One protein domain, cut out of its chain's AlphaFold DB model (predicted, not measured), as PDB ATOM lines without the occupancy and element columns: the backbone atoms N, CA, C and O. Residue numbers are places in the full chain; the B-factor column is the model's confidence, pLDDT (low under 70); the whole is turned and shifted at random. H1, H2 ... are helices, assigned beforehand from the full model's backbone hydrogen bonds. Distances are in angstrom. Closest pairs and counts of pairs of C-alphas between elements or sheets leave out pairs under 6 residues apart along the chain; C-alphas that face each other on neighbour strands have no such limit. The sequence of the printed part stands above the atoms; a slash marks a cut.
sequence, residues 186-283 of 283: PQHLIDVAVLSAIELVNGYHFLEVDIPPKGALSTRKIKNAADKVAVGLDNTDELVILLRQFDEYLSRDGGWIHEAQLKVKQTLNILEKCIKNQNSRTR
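Overview. This is residues 186 to 283 of the 283 residues of an uncharacterized protein of Alcaligenaceae bacterium (UniProt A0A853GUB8). The long helix H4 and H3 form a helical hairpin, side by side, and H1 packs on both of them, so that the centres of these three helices make a triangle. The short helix H2 crosses H1 nearly at right angles on the side of H1 away from H4, and the loop at the turn of the hairpin sticks out with residues 252 to 257. The printed part has 98 residues with four named helices, in the order H1, H2, H3, H4, and no named strand; its class is all helix. It is compact, with a radius of gyration of the C-alphas of 13.3 A, and its C-alphas span 43 by 29 by 18 A along the three main axes.

Along the chain. H4, residues 258 to 279, is the longest helix, 31.9 A from first to last C-alpha; C-alpha 258 is at (80.445, -88.772, -30.601) and C-alpha 279 at (59.282, -102.487, -11.088). H3, residues 236 to 250, is 20.9 A long. H1, residues 186 to 203, is 25.9 A long and begins with C-alpha 186 at (59.078, -107.715, -22.852). H2, residues 225 to 234, is 14.3 A long.

Arrangement. H1 is the hub and touches the three other helices. H1 and H4 touch, closest at the C-alphas of Ala 193 and Leu 271, 5.6 A apart; they run opposite ways at a steep tilt of 36 degrees, only just past shallow. H3 and H4 form a helical hairpin at a shallow tilt of 29 degrees, and their closest C-alphas, those of Leu 250 and Gln 261, are 5.7 A apart. H1 touches H3 with residues 194 to 201 alone, closest at the C-alphas of Val 201 and Leu 243, 7.2 A apart; they run the same way at a steep tilt of 51 degrees. H1 touches H2 with residues 191 to 198 alone; their closest C-alphas, those of Leu 195 and Val 229, are 5.3 A apart, and their lines are about perpendicular at 84 degrees. H2 and H3 are close but not clearly touching, with the C-alphas of Gly 232 and Leu 239 at 6.6 A, while H2 and H4 are apart. Each O i to N i+4 pair is within hydrogen-bond range in H2, H3 and H4, and 13 of 14 are in H1.

Size, cuts and confidence. The two C-alphas farthest apart are those of Gly 254 and Arg 283, the chain's last residue, at 43.6 A. The printed part has no cut. The link from H1 to H2 is long, with 21 residues; the one from H2 to H3 is tight, and that from H3 to H4 is short. The mean pLDDT of the printed part is 90.8, and residues 253 to 256 and 281 to 283 are under 70.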
ATOM      1  N   PRO A 186      58.392-108.882 -23.389       91.00
ATOM      2  CA  PRO A 186      59.078-107.715 -22.852       91.00
ATOM      3  C   PRO A 186      60.512-108.017 -22.409       91.00
ATOM      4  O   PRO A 186      61.349-107.122 -22.494       91.00
ATOM      5  N   GLN A 187      60.808-109.251 -21.984       95.25
ATOM      6  CA  GLN A 187      62.143-109.657 -21.545       95.25
ATOM      7  C   GLN A 187      63.166-109.570 -22.682       95.25
ATOM      8  O   GLN A 187      64.311-109.207 -22.449       95.25
ATOM      9  N   HIS A 188      62.754-109.792 -23.934       97.31
ATOM     10  CA  HIS A 188      63.666-109.709 -25.076       97.31
ATOM     11  C   HIS A 188      64.252-108.309 -25.289       97.31
ATOM     12  O   HIS A 188      65.398-108.201 -25.717       97.31
ATOM     13  N   LEU A 189      63.508-107.238 -24.985       97.44
ATOM     14  CA  LEU A 189      64.068-105.883 -25.039       97.44
ATOM     15  C   LEU A 189      65.116-105.678 -23.939       97.44
ATOM     16  O   LEU A 189      66.135-105.039 -24.179       97.44
ATOM     17  N   ILE A 190      64.877-106.248 -22.759       97.44
ATOM     18  CA  ILE A 190      65.776-106.160 -21.605       97.44
ATOM     19  C   ILE A 190      67.065-106.914 -21.899       97.44
ATOM     20  O   ILE A 190      68.135-106.334 -21.775       97.44
ATOM     21  N   ASP A 191      66.967-108.153 -22.383       98.12
ATOM     22  CA  ASP A 191      68.118-108.957 -22.794       98.12
ATOM     23  C   ASP A 191      68.989-108.209 -23.812       98.12
ATOM     24  O   ASP A 191      70.210-108.181 -23.688       98.12
ATOM     25  N   VAL A 192      68.370-107.587 -24.823       98.38
ATOM     26  CA  VAL A 192      69.090-106.849 -25.872       98.38
ATOM     27  C   VAL A 192      69.704-105.557 -25.326       98.38
ATOM     28  O   VAL A 192      70.844-105.246 -25.663       98.38
ATOM     29  N   ALA A 193      68.997-104.821 -24.464       98.31
ATOM     30  CA  ALA A 193      69.521-103.609 -23.830       98.31
ATOM     31  C   ALA A 193      70.697-103.918 -22.890       98.31
ATOM     32  O   ALA A 193      71.715-103.230 -22.932       98.31
ATOM     33  N   VAL A 194      70.589-104.980 -22.089       98.25
ATOM     34  CA  VAL A 194      71.660-105.464 -21.208       98.25
ATOM     35  C   VAL A 194      72.854-105.941 -22.024       98.25
ATOM     36  O   VAL A 194      73.988-105.599 -21.698       98.25
ATOM     37  N   LEU A 195      72.623-106.680 -23.113       98.44
ATOM     38  CA  LEU A 195      73.706-107.097 -23.996       98.44
ATOM     39  C   LEU A 195      74.422-105.888 -24.604       98.44
ATOM     40  O   LEU A 195      75.646-105.832 -24.560       98.44
ATOM     41  N   SER A 196      73.671-104.899 -25.100       98.06
ATOM     42  CA  SER A 196      74.232-103.644 -25.613       98.06
ATOM     43  C   SER A 196      75.080-102.933 -24.562       98.06
ATOM     44  O   SER A 196      76.220-102.558 -24.826       98.06
ATOM     45  N   ALA A 197      74.567-102.823 -23.338       98.06
ATOM     46  CA  ALA A 197      75.274-102.211 -22.221       98.06
ATOM     47  C   ALA A 197      76.596-102.928 -21.917       98.06
ATOM     48  O   ALA A 197      77.641-102.286 -21.814       98.06
ATOM     49  N   ILE A 198      76.555-104.259 -21.822       97.88
ATOM     50  CA  ILE A 198      77.721-105.100 -21.546       97.88
ATOM     51  C   ILE A 198      78.767-104.999 -22.659       97.88
ATOM     52  O   ILE A 198      79.957-104.885 -22.356       97.88
ATOM     53  N   GLU A 199      78.351-105.026 -23.926       96.06
ATOM     54  CA  GLU A 199      79.255-104.878 -25.072       96.06
ATOM     55  C   GLU A 199      79.900-103.488 -25.104       96.06
ATOM     56  O   GLU A 199      81.101-103.391 -25.340       96.06
ATOM     57  N   LEU A 200      79.157-102.422 -24.787       95.44
ATOM     58  CA  LEU A 200      79.705-101.065 -24.717       95.44
ATOM     59  C   LEU A 200      80.773-100.945 -23.629       95.44
ATOM     60  O   LEU A 200      81.903-100.550 -23.918       95.44
ATOM     61  N   VAL A 201      80.454-101.322 -22.388       96.19
ATOM     62  CA  VAL A 201      81.408-101.164 -21.279       96.19
ATOM     63  C   VAL A 201      82.604-102.106 -21.399       96.19
ATOM     64  O   VAL A 201      83.655-101.786 -20.871       96.19
ATOM     65  N   ASN A 202      82.499-103.241 -22.098       95.75
ATOM     66  CA  ASN A 202      83.639-104.143 -22.321       95.75
ATOM     67  C   ASN A 202      84.379-103.904 -23.653       95.75
ATOM     68  O   ASN A 202      85.464-104.455 -23.843       95.75
ATOM     69  N   GLY A 203      83.803-103.136 -24.581       91.38
ATOM     70  CA  GLY A 203      84.357-102.901 -25.918       91.38
ATOM     71  C   GLY A 203      85.284-101.688 -26.007       91.38
ATOM     72  O   GLY A 203      86.197-101.666 -26.835       91.38
ATOM     73  N   TYR A 204      85.085-100.689 -25.146       91.62
ATOM     74  CA  TYR A 204      85.925 -99.493 -25.085       91.62
ATOM     75  C   TYR A 204      87.066 -99.623 -24.066       91.62
ATOM     76  O   TYR A 204      87.065-100.512 -23.218       91.62
ATOM     77  N   HIS A 205      88.051 -98.724 -24.164       91.25
ATOM     78  CA  HIS A 205      89.223 -98.672 -23.285       91.25
ATOM     79  C   HIS A 205      89.424 -97.241 -22.759       91.25
ATOM     80  O   HIS A 205      90.177 -96.459 -23.335       91.25
ATOM     81  N   PHE A 206      88.733 -96.912 -21.666       90.94
ATOM     82  CA  PHE A 206      88.820 -95.648 -20.931       90.94
ATOM     83  C   PHE A 206      89.110 -95.948 -19.457       90.94
ATOM     84  O   PHE A 206      88.207 -96.181 -18.650       90.94
ATOM     85  N   LEU A 207      90.398 -95.990 -19.114       89.38
ATOM     86  CA  LEU A 207      90.854 -96.417 -17.790       89.38
ATOM     87  C   LEU A 207      90.455 -95.433 -16.680       89.38
ATOM     88  O   LEU A 207      90.386 -95.835 -15.524       89.38
ATOM     89  N   GLU A 208      90.173 -94.170 -17.012       89.38
ATOM     90  CA  GLU A 208      89.737 -93.142 -16.058       89.38
ATOM     91  C   GLU A 208      88.351 -93.414 -15.454       89.38
ATOM     92  O   GLU A 208      88.016 -92.839 -14.419       89.38
ATOM     93  N   VAL A 209      87.552 -94.261 -16.105       91.12
ATOM     94  CA  VAL A 209      86.198 -94.653 -15.682       91.12
ATOM     95  C   VAL A 209      86.030 -96.167 -15.598       91.12
ATOM     96  O   VAL A 209      84.927 -96.680 -15.751       91.12
ATOM     97  N   ASP A 210      87.130 -96.891 -15.374       92.88
ATOM     98  CA  ASP A 210      87.138 -98.349 -15.222       92.88
ATOM     99  C   ASP A 210      86.501 -99.105 -16.406       92.88
ATOM    100  O   ASP A 210      85.811-100.110 -16.235       92.88
ATOM    101  N   ILE A 211      86.767 -98.644 -17.633       92.75
ATOM    102  CA  ILE A 211      86.323 -99.285 -18.876       92.75
ATOM    103  C   ILE A 211      87.542 -99.842 -19.633       92.75
ATOM    104  O   ILE A 211      88.445 -99.076 -19.977       92.75
ATOM    105  N   PRO A 212      87.620-101.157 -19.910       94.31
ATOM    106  CA  PRO A 212      86.641-102.182 -19.564       94.31
ATOM    107  C   PRO A 212      86.637-102.545 -18.067       94.31
ATOM    108  O   PRO A 212      87.697-102.507 -17.429       94.31
ATOM    109  N   PRO A 213      85.481-102.962 -17.510       94.19
ATOM    110  CA  PRO A 213      85.363-103.262 -16.091       94.19
ATOM    111  C   PRO A 213      86.144-104.515 -15.692       94.19
ATOM    112  O   PRO A 213      86.324-105.474 -16.454       94.19
ATOM    113  N   LYS A 214      86.577-104.517 -14.430       91.06
ATOM    114  CA  LYS A 214      87.140-105.682 -13.735       91.06
ATOM    115  C   LYS A 214      86.051-106.316 -12.861       91.06
ATOM    116  O   LYS A 214      85.103-105.650 -12.473       91.06
ATOM    117  N   GLY A 215      86.203-107.591 -12.509       90.62
ATOM    118  CA  GLY A 215      85.267-108.261 -11.598       90.62
ATOM    119  C   GLY A 215      83.985-108.738 -12.285       90.62
ATOM    120  O   GLY A 215      84.066-109.342 -13.355       90.62
ATOM    121  N   ALA A 216      82.832-108.511 -11.647       92.25
ATOM    122  CA  ALA A 216      81.556-109.147 -11.989       92.25
ATOM    123  C   ALA A 216      81.049-108.792 -13.396       92.25
ATOM    124  O   ALA A 216      80.593-109.677 -14.109       92.25
ATOM    125  N   LEU A 217      81.215-107.541 -13.838       95.19
ATOM    126  CA  LEU A 217      80.792-107.077 -15.169       95.19
ATOM    127  C   LEU A 217      81.788-107.394 -16.302       95.19
ATOM    128  O   LEU A 217      81.541-107.060 -17.467       95.19
ATOM    129  N   SER A 218      82.929-108.015 -15.987       95.50
ATOM    130  CA  SER A 218      83.972-108.300 -16.972       95.50
ATOM    131  C   SER A 218      83.611-109.510 -17.832       95.50
ATOM    132  O   SER A 218      83.502-110.632 -17.338       95.50
ATOM    133  N   THR A 219      83.512-109.317 -19.148       93.56
ATOM    134  CA  THR A 219      83.132-110.388 -20.090       93.56
ATOM    135  C   THR A 219      84.283-110.892 -20.956       93.56
ATOM    136  O   THR A 219      84.074-111.659 -21.891       93.56
ATOM    137  N   ARG A 220      85.535-110.561 -20.610       87.38
ATOM    138  CA  ARG A 220      86.738-110.916 -21.394       87.38
ATOM    139  C   ARG A 220      86.879-112.413 -21.710       87.38
ATOM    140  O   ARG A 220      87.492-112.773 -22.710       87.38
ATOM    141  N   LYS A 221      86.359-113.289 -20.843       87.94
ATOM    142  CA  LYS A 221      86.401-114.756 -21.013       87.94
ATOM    143  C   LYS A 221      85.069-115.355 -21.480       87.94
ATOM    144  O   LYS A 221      84.991-116.565 -21.664       87.94
ATOM    145  N   ILE A 222      84.038-114.531 -21.654       90.50
ATOM    146  CA  ILE A 222      82.679-114.960 -21.978       90.50
ATOM    147  C   ILE A 222      82.433-114.691 -23.457       90.50
ATOM    148  O   ILE A 222      82.450-113.549 -23.911       90.50
ATOM    149  N   LYS A 223      82.212-115.762 -24.215       85.25
ATOM    150  CA  LYS A 223      82.029-115.690 -25.671       85.25
ATOM    151  C   LYS A 223      80.557-115.640 -26.082       85.25
ATOM    152  O   LYS A 223      80.212-114.949 -27.032       85.25
ATOM    153  N   ASN A 224      79.695-116.352 -25.360       91.69
ATOM    154  CA  ASN A 224      78.275-116.487 -25.677       91.69
ATOM    155  C   ASN A 224      77.470-115.249 -25.242       91.69
ATOM    156  O   ASN A 224      77.617-114.769 -24.120       91.69
ATOM    157  N   ALA A 225      76.577-114.777 -26.114       95.69
ATOM    158  CA  ALA A 225      75.666-113.668 -25.846       95.69
ATOM    159  C   ALA A 225      74.743-113.924 -24.642       95.69
ATOM    160  O   ALA A 225      74.538-113.021 -23.835       95.69
ATOM    161  N   ALA A 226      74.222-115.146 -24.489       96.88
ATOM    162  CA  ALA A 226      73.318-115.485 -23.389       96.88
ATOM    163  C   ALA A 226      74.001-115.328 -22.022       96.88
ATOM    164  O   ALA A 226      73.438-114.729 -21.109       96.88
ATOM    165  N   ASP A 227      75.243-115.797 -21.909       96.75
ATOM    166  CA  ASP A 227      76.021-115.715 -20.671       96.75
ATOM    167  C   ASP A 227      76.405-114.262 -20.350       96.75
ATOM    168  O   ASP A 227      76.389-113.855 -19.190       96.75
ATOM    169  N   LYS A 228      76.694-113.445 -21.374       97.12
ATOM    170  CA  LYS A 228      76.905-111.996 -21.198       97.12
ATOM    171  C   LYS A 228      75.654-111.302 -20.665       97.12
ATOM    172  O   LYS A 228      75.760-110.455 -19.782       97.12
ATOM    173  N   VAL A 229      74.479-111.671 -21.182       97.81
ATOM    174  CA  VAL A 229      73.199-111.154 -20.682       97.81
ATOM    175  C   VAL A 229      72.967-111.583 -19.239       97.81
ATOM    176  O   VAL A 229      72.613-110.733 -18.432       97.81
ATOM    177  N   ALA A 230      73.220-112.847 -18.892       97.44
ATOM    178  CA  ALA A 230      73.090-113.329 -17.517       97.44
ATOM    179  C   ALA A 230      73.962-112.518 -16.546       97.44
ATOM    180  O   ALA A 230      73.455-112.001 -15.556       97.44
ATOM    181  N   VAL A 231      75.236-112.290 -16.891       97.38
ATOM    182  CA  VAL A 231      76.145-111.445 -16.096       97.38
ATOM    183  C   VAL A 231      75.597-110.033 -15.902       97.38
ATOM    184  O   VAL A 231      75.643-109.500 -14.793       97.38
ATOM    185  N   GLY A 232      75.086-109.415 -16.968       96.88
ATOM    186  CA  GLY A 232      74.525-108.071 -16.884       96.88
ATOM    187  C   GLY A 232      73.227-108.012 -16.078       96.88
ATOM    188  O   GLY A 232      73.040-107.065 -15.323       96.88
ATOM    189  N   LEU A 233      72.366-109.029 -16.180       96.81
ATOM    190  CA  LEU A 233      71.133-109.129 -15.396       96.81
ATOM    191  C   LEU A 233      71.432-109.316 -13.905       96.81
ATOM    192  O   LEU A 233      70.874-108.590 -13.080       96.81
ATOM    193  N   ASP A 234      72.361-110.212 -13.567       97.06
ATOM    194  CA  ASP A 234      72.773-110.492 -12.187       97.06
ATOM    195  C   ASP A 234      73.402-109.269 -11.494       97.06
ATOM    196  O   ASP A 234      73.377-109.169 -10.268       97.06
ATOM    197  N   ASN A 235      73.933-108.315 -12.270       96.94
ATOM    198  CA  ASN A 235      74.629-107.121 -11.778       96.94
ATOM    199  C   ASN A 235      74.040-105.825 -12.372       96.94
ATOM    200  O   ASN A 235      74.765-104.866 -12.648       96.94
ATOM    201  N   THR A 236      72.718-105.791 -12.586       96.00
ATOM    202  CA  THR A 236      72.037-104.703 -13.318       96.00
ATOM    203  C   THR A 236      72.294-103.319 -12.707       96.00
ATOM    204  O   THR A 236      72.560-102.364 -13.437       96.00
ATOM    205  N   ASP A 237      72.249-103.195 -11.377       94.94
ATOM    206  CA  ASP A 237      72.454-101.907 -10.698       94.94
ATOM    207  C   ASP A 237      73.880-101.371 -10.904       94.94
ATOM    208  O   ASP A 237      74.067-100.190 -11.203       94.94
ATOM    209  N   GLU A 238      74.887-102.246 -10.801       96.19
ATOM    210  CA  GLU A 238      76.293-101.898 -11.046       96.19
ATOM    211  C   GLU A 238      76.504-101.487 -12.509       96.19
ATOM    212  O   GLU A 238      77.163-100.485 -12.787       96.19
ATOM    213  N   LEU A 239      75.876-102.205 -13.445       97.19
ATOM    214  CA  LEU A 239      75.944-101.914 -14.876       97.19
ATOM    215  C   LEU A 239      75.358-100.537 -15.217       97.19
ATOM    216  O   LEU A 239      75.951 -99.788 -15.993       97.19
ATOM    217  N   VAL A 240      74.213-100.178 -14.625       97.06
ATOM    218  CA  VAL A 240      73.588 -98.858 -14.821       97.06
ATOM    219  C   VAL A 240      74.462 -97.744 -14.244       97.06
ATOM    220  O   VAL A 240      74.619 -96.703 -14.884       97.06
ATOM    221  N   ILE A 241      75.050 -97.945 -13.059       96.69
ATOM    222  CA  ILE A 241      75.971 -96.970 -12.455       96.69
ATOM    223  C   ILE A 241      77.182 -96.746 -13.365       96.69
ATOM    224  O   ILE A 241      77.514 -95.595 -13.657       96.69
ATOM    225  N   LEU A 242      77.792 -97.826 -13.859       96.88
ATOM    226  CA  LEU A 242      78.948 -97.750 -14.747       96.88
ATOM    227  C   LEU A 242      78.610 -97.044 -16.068       96.88
ATOM    228  O   LEU A 242      79.356 -96.174 -16.511       96.88
ATOM    229  N   LEU A 243      77.457 -97.346 -16.678       96.56
ATOM    230  CA  LEU A 243      77.004 -96.658 -17.893       96.56
ATOM    231  C   LEU A 243      76.781 -95.155 -17.681       96.56
ATOM    232  O   LEU A 243      77.122 -94.370 -18.561       96.56
ATOM    233  N   ARG A 244      76.234 -94.739 -16.531       96.44
ATOM    234  CA  ARG A 244      76.069 -93.311 -16.202       96.44
ATOM    235  C   ARG A 244      77.412 -92.603 -16.068       96.44
ATOM    236  O   ARG A 244      77.581 -91.519 -16.616       96.44
ATOM    237  N   GLN A 245      78.365 -93.225 -15.374       94.75
ATOM    238  CA  GLN A 245      79.728 -92.698 -15.259       94.75
ATOM    239  C   GLN A 245      80.393 -92.585 -16.633       94.75
ATOM    240  O   GLN A 245      81.081 -91.602 -16.912       94.75
ATOM    241  N   PHE A 246      80.150 -93.563 -17.509       94.56
ATOM    242  CA  PHE A 246      80.663 -93.534 -18.870       94.56
ATOM    243  C   PHE A 246      80.056 -92.398 -19.701       94.56
ATOM    244  O   PHE A 246      80.794 -91.660 -20.352       94.56
ATOM    245  N   ASP A 247      78.733 -92.218 -19.652       94.06
ATOM    246  CA  ASP A 247      78.037 -91.126 -20.347       94.06
ATOM    247  C   ASP A 247      78.532 -89.752 -19.877       94.06
ATOM    248  O   ASP A 247      78.838 -88.878 -20.692       94.06
ATOM    249  N   GLU A 248      78.682 -89.570 -18.561       92.69
ATOM    250  CA  GLU A 248      79.209 -88.338 -17.973       92.69
ATOM    251  C   GLU A 248      80.643 -88.061 -18.442       92.69
ATOM    252  O   GLU A 248      80.982 -86.926 -18.781       92.69
ATOM    253  N   TYR A 249      81.481 -89.097 -18.512       92.00
ATOM    254  CA  TYR A 249      82.850 -88.983 -19.005       92.00
ATOM    255  C   TYR A 249      82.916 -88.586 -20.481       92.00
ATOM    256  O   TYR A 249      83.650 -87.660 -20.831       92.00
ATOM    257  N   LEU A 250      82.119 -89.236 -21.333       90.62
ATOM    258  CA  LEU A 250      82.053 -88.931 -22.765       90.62
ATOM    259  C   LEU A 250      81.435 -87.554 -23.052       90.62
ATOM    260  O   LEU A 250      81.700 -86.969 -24.100       90.62
ATOM    261  N   SER A 251      80.645 -87.017 -22.120       87.75
ATOM    262  CA  SER A 251      79.994 -85.708 -22.241       87.75
ATOM    263  C   SER A 251      80.882 -84.516 -21.856       87.75
ATOM    264  O   SER A 251      80.427 -83.376 -21.943       87.75
ATOM    265  N   ARG A 252      82.135 -84.741 -21.433       85.44
ATOM    266  CA  ARG A 252      83.082 -83.670 -21.074       85.44
ATOM    267  C   ARG A 252      83.530 -82.865 -22.305       85.44
ATOM    268  O   ARG A 252      83.694 -83.412 -23.398       85.44
ATOM    269  N   ASP A 253      83.780 -81.566 -22.111       63.16
ATOM    270  CA  ASP A 253      84.293 -80.670 -23.157       63.16
ATOM    271  C   ASP A 253      85.608 -81.212 -23.744       63.16
ATOM    272  O   ASP A 253      86.581 -81.436 -23.023       63.16
ATOM    273  N   GLY A 254      85.633 -81.438 -25.063       60.44
ATOM    274  CA  GLY A 254      86.768 -82.050 -25.772       60.44
ATOM    275  C   GLY A 254      86.426 -83.288 -26.607       60.44
ATOM    276  O   GLY A 254      87.293 -83.760 -27.334       60.44
ATOM    277  N   GLY A 255      85.176 -83.769 -26.555       52.88
ATOM    278  CA  GLY A 255      84.548 -84.600 -27.591       52.88
ATOM    279  C   GLY A 255      85.314 -85.868 -27.962       52.88
ATOM    280  O   GLY A 255      85.779 -86.009 -29.091       52.88
ATOM    281  N   TRP A 256      85.413 -86.822 -27.041       63.75
ATOM    282  CA  TRP A 256      85.931 -88.139 -27.392       63.75
ATOM    283  C   TRP A 256      84.780 -88.989 -27.944       63.75
ATOM    284  O   TRP A 256      83.885 -89.399 -27.218       63.75
ATOM    285  N   ILE A 257      84.817 -89.225 -29.259       78.19
ATOM    286  CA  ILE A 257      83.993 -90.189 -30.009       78.19
ATOM    287  C   ILE A 257      82.472 -89.983 -29.830       78.19
ATOM    288  O   ILE A 257      81.801 -90.720 -29.111       78.19
ATOM    289  N   HIS A 258      81.897 -89.036 -30.581       82.50
ATOM    290  CA  HIS A 258      80.445 -88.772 -30.601       82.50
ATOM    291  C   HIS A 258      79.575 -90.019 -30.832       82.50
ATOM    292  O   HIS A 258      78.480 -90.119 -30.283       82.50
ATOM    293  N   GLU A 259      80.055 -90.984 -31.621       85.69
ATOM    294  CA  GLU A 259      79.346 -92.247 -31.842       85.69
ATOM    295  C   GLU A 259      79.216 -93.070 -30.550       85.69
ATOM    296  O   GLU A 259      78.140 -93.594 -30.261       85.69
ATOM    297  N   ALA A 260      80.284 -93.151 -29.750       88.19
ATOM    298  CA  ALA A 260      80.280 -93.874 -28.483       88.19
ATOM    299  C   ALA A 260      79.296 -93.229 -27.504       88.19
ATOM    300  O   ALA A 260      78.466 -93.919 -26.918       88.19
ATOM    301  N   GLN A 261      79.332 -91.896 -27.396       90.81
ATOM    302  CA  GLN A 261      78.429 -91.139 -26.528       90.81
ATOM    303  C   GLN A 261      76.962 -91.385 -26.900       90.81
ATOM    304  O   GLN A 261      76.139 -91.664 -26.030       90.81
ATOM    305  N   LEU A 262      76.636 -91.341 -28.197       91.12
ATOM    306  CA  LEU A 262      75.280 -91.598 -28.674       91.12
ATOM    307  C   LEU A 262      74.801 -93.000 -28.272       91.12
ATOM    308  O   LEU A 262      73.702 -93.132 -27.734       91.12
ATOM    309  N   LYS A 263      75.629 -94.030 -28.488       93.50
ATOM    310  CA  LYS A 263      75.283 -95.422 -28.161       93.50
ATOM    311  C   LYS A 263      75.121 -95.650 -26.661       93.50
ATOM    312  O   LYS A 263      74.175 -96.328 -26.254       93.50
ATOM    313  N   VAL A 264      76.006 -95.078 -25.843       95.06
ATOM    314  CA  VAL A 264      75.941 -95.166 -24.374       95.06
ATOM    315  C   VAL A 264      74.660 -94.520 -23.869       95.06
ATOM    316  O   VAL A 264      73.882 -95.174 -23.176       95.06
ATOM    317  N   LYS A 265      74.381 -93.286 -24.291       94.44
ATOM    318  CA  LYS A 265      73.177 -92.554 -23.895       94.44
ATOM    319  C   LYS A 265      71.893 -93.263 -24.321       94.44
ATOM    320  O   LYS A 265      70.967 -93.403 -23.524       94.44
ATOM    321  N   GLN A 266      71.842 -93.741 -25.564       95.44
ATOM    322  CA  GLN A 266      70.710 -94.501 -26.091       95.44
ATOM    323  C   GLN A 266      70.469 -95.779 -25.278       95.44
ATOM    324  O   GLN A 266      69.349 -96.033 -24.833       95.44
ATOM    325  N   THR A 267      71.526 -96.559 -25.044       97.19
ATOM    326  CA  THR A 267      71.444 -97.817 -24.293       97.19
ATOM    327  C   THR A 267      71.017 -97.575 -22.846       97.19
ATOM    328  O   THR A 267      70.127 -98.265 -22.351       97.19
ATOM    329  N   LEU A 268      71.585 -96.561 -22.187       96.88
ATOM    330  CA  LEU A 268      71.240 -96.179 -20.819       96.88
ATOM    331  C   LEU A 268      69.756 -95.803 -20.696       96.88
ATOM    332  O   LEU A 268      69.055 -96.356 -19.850       96.88
ATOM    333  N   ASN A 269      69.252 -94.936 -21.581       96.75
ATOM    334  CA  ASN A 269      67.848 -94.516 -21.574       96.75
ATOM    335  C   ASN A 269      66.885 -95.704 -21.732       96.75
ATOM    336  O   ASN A 269      65.873 -95.799 -21.030       96.75
ATOM    337  N   ILE A 270      67.189 -96.619 -22.659       97.00
ATOM    338  CA  ILE A 270      66.363 -97.807 -22.909       97.00
ATOM    339  C   ILE A 270      66.413 -98.758 -21.708       97.00
ATOM    340  O   ILE A 270      65.367 -99.259 -21.286       97.00
ATOM    341  N   LEU A 271      67.595 -98.984 -21.132       96.00
ATOM    342  CA  LEU A 271      67.775 -99.873 -19.986       96.00
ATOM    343  C   LEU A 271      67.034 -99.351 -18.745       96.00
ATOM    344  O   LEU A 271      66.272-100.092 -18.122       96.00
ATOM    345  N   GLU A 272      67.155 -98.061 -18.428       95.62
ATOM    346  CA  GLU A 272      66.430 -97.438 -17.313       95.62
ATOM    347  C   GLU A 272      64.909 -97.502 -17.502       95.62
ATOM    348  O   GLU A 272      64.164 -97.805 -16.560       95.62
ATOM    349  N   LYS A 273      64.432 -97.272 -18.732       95.06
ATOM    350  CA  LYS A 273      63.016 -97.434 -19.091       95.06
ATOM    351  C   LYS A 273      62.545 -98.870 -18.849       95.06
ATOM    352  O   LYS A 273      61.453 -99.070 -18.313       95.06
ATOM    353  N   CYS A 274      63.352 -99.862 -19.218       93.12
ATOM    354  CA  CYS A 274      63.043-101.275 -19.009       93.12
ATOM    355  C   CYS A 274      62.933-101.631 -17.522       93.12
ATOM    356  O   CYS A 274      61.920-102.197 -17.107       93.12
ATOM    357  N   ILE A 275      63.919-101.230 -16.716       90.19
ATOM    358  CA  ILE A 275      63.954-101.486 -15.266       90.19
ATOM    359  C   ILE A 275      62.748-100.836 -14.575       90.19
ATOM    360  O   ILE A 275      62.055-101.464 -13.769       90.19
ATOM    361  N   LYS A 276      62.424 -99.589 -14.936       90.81
ATOM    362  CA  LYS A 276      61.252 -98.886 -14.396       90.81
ATOM    363  C   LYS A 276      59.942 -99.618 -14.708       90.81
ATOM    364  O   LYS A 276      59.072 -99.701 -13.843       90.81
ATOM    365  N   ASN A 277      59.811-100.158 -15.920       86.56
ATOM    366  CA  ASN A 277      58.629-100.905 -16.351       86.56
ATOM    367  C   ASN A 277      58.519-102.300 -15.714       86.56
ATOM    368  O   ASN A 277      57.412-102.818 -15.584       86.56
ATOM    369  N   GLN A 278      59.630-102.925 -15.318       82.69
ATOM    370  CA  GLN A 278      59.590-104.165 -14.536       82.69
ATOM    371  C   GLN A 278      59.105-103.898 -13.107       82.69
ATOM    372  O   GLN A 278      58.195-104.574 -12.632       82.69
ATOM    373  N   ASN A 279      59.638-102.858 -12.461       77.38
ATOM    374  CA  ASN A 279      59.282-102.487 -11.088       77.38
ATOM    375  C   ASN A 279      57.819-102.042 -10.919       77.38
ATOM    376  O   ASN A 279      57.276-102.114  -9.819       77.38
ATOM    377  N   SER A 280      57.172-101.564 -11.986       74.12
ATOM    378  CA  SER A 280      55.742-101.231 -11.975       74.12
ATOM    379  C   SER A 280      54.825-102.438 -12.174       74.12
ATOM    380  O   SER A 280      53.639-102.326 -11.898       74.12
ATOM    381  N   ARG A 281      55.347-103.575 -12.652       63.88
ATOM    382  CA  ARG A 281      54.589-104.826 -12.833       63.88
ATOM    383  C   ARG A 281      54.676-105.762 -11.630       63.88
ATOM    384  O   ARG A 281      53.843-106.650 -11.501       63.88
ATOM    385  N   THR A 282      55.693-105.593 -10.789       60.84
ATOM    386  CA  THR A 282      55.895-106.360  -9.550       60.84
ATOM    387  C   THR A 282      55.230-105.724  -8.322       60.84
ATOM    388  O   THR A 282      55.283-106.310  -7.243       60.84
ATOM    389  N   ARG A 283      54.600-104.551  -8.479       47.78
ATOM    390  CA  ARG A 283      53.775-103.869  -7.471       47.78
ATOM    391  C   ARG A 283      52.301-103.965  -7.834       47.78
ATOM    392  O   ARG A 283      51.496-104.071  -6.885       47.78
TER     393      ARG A 283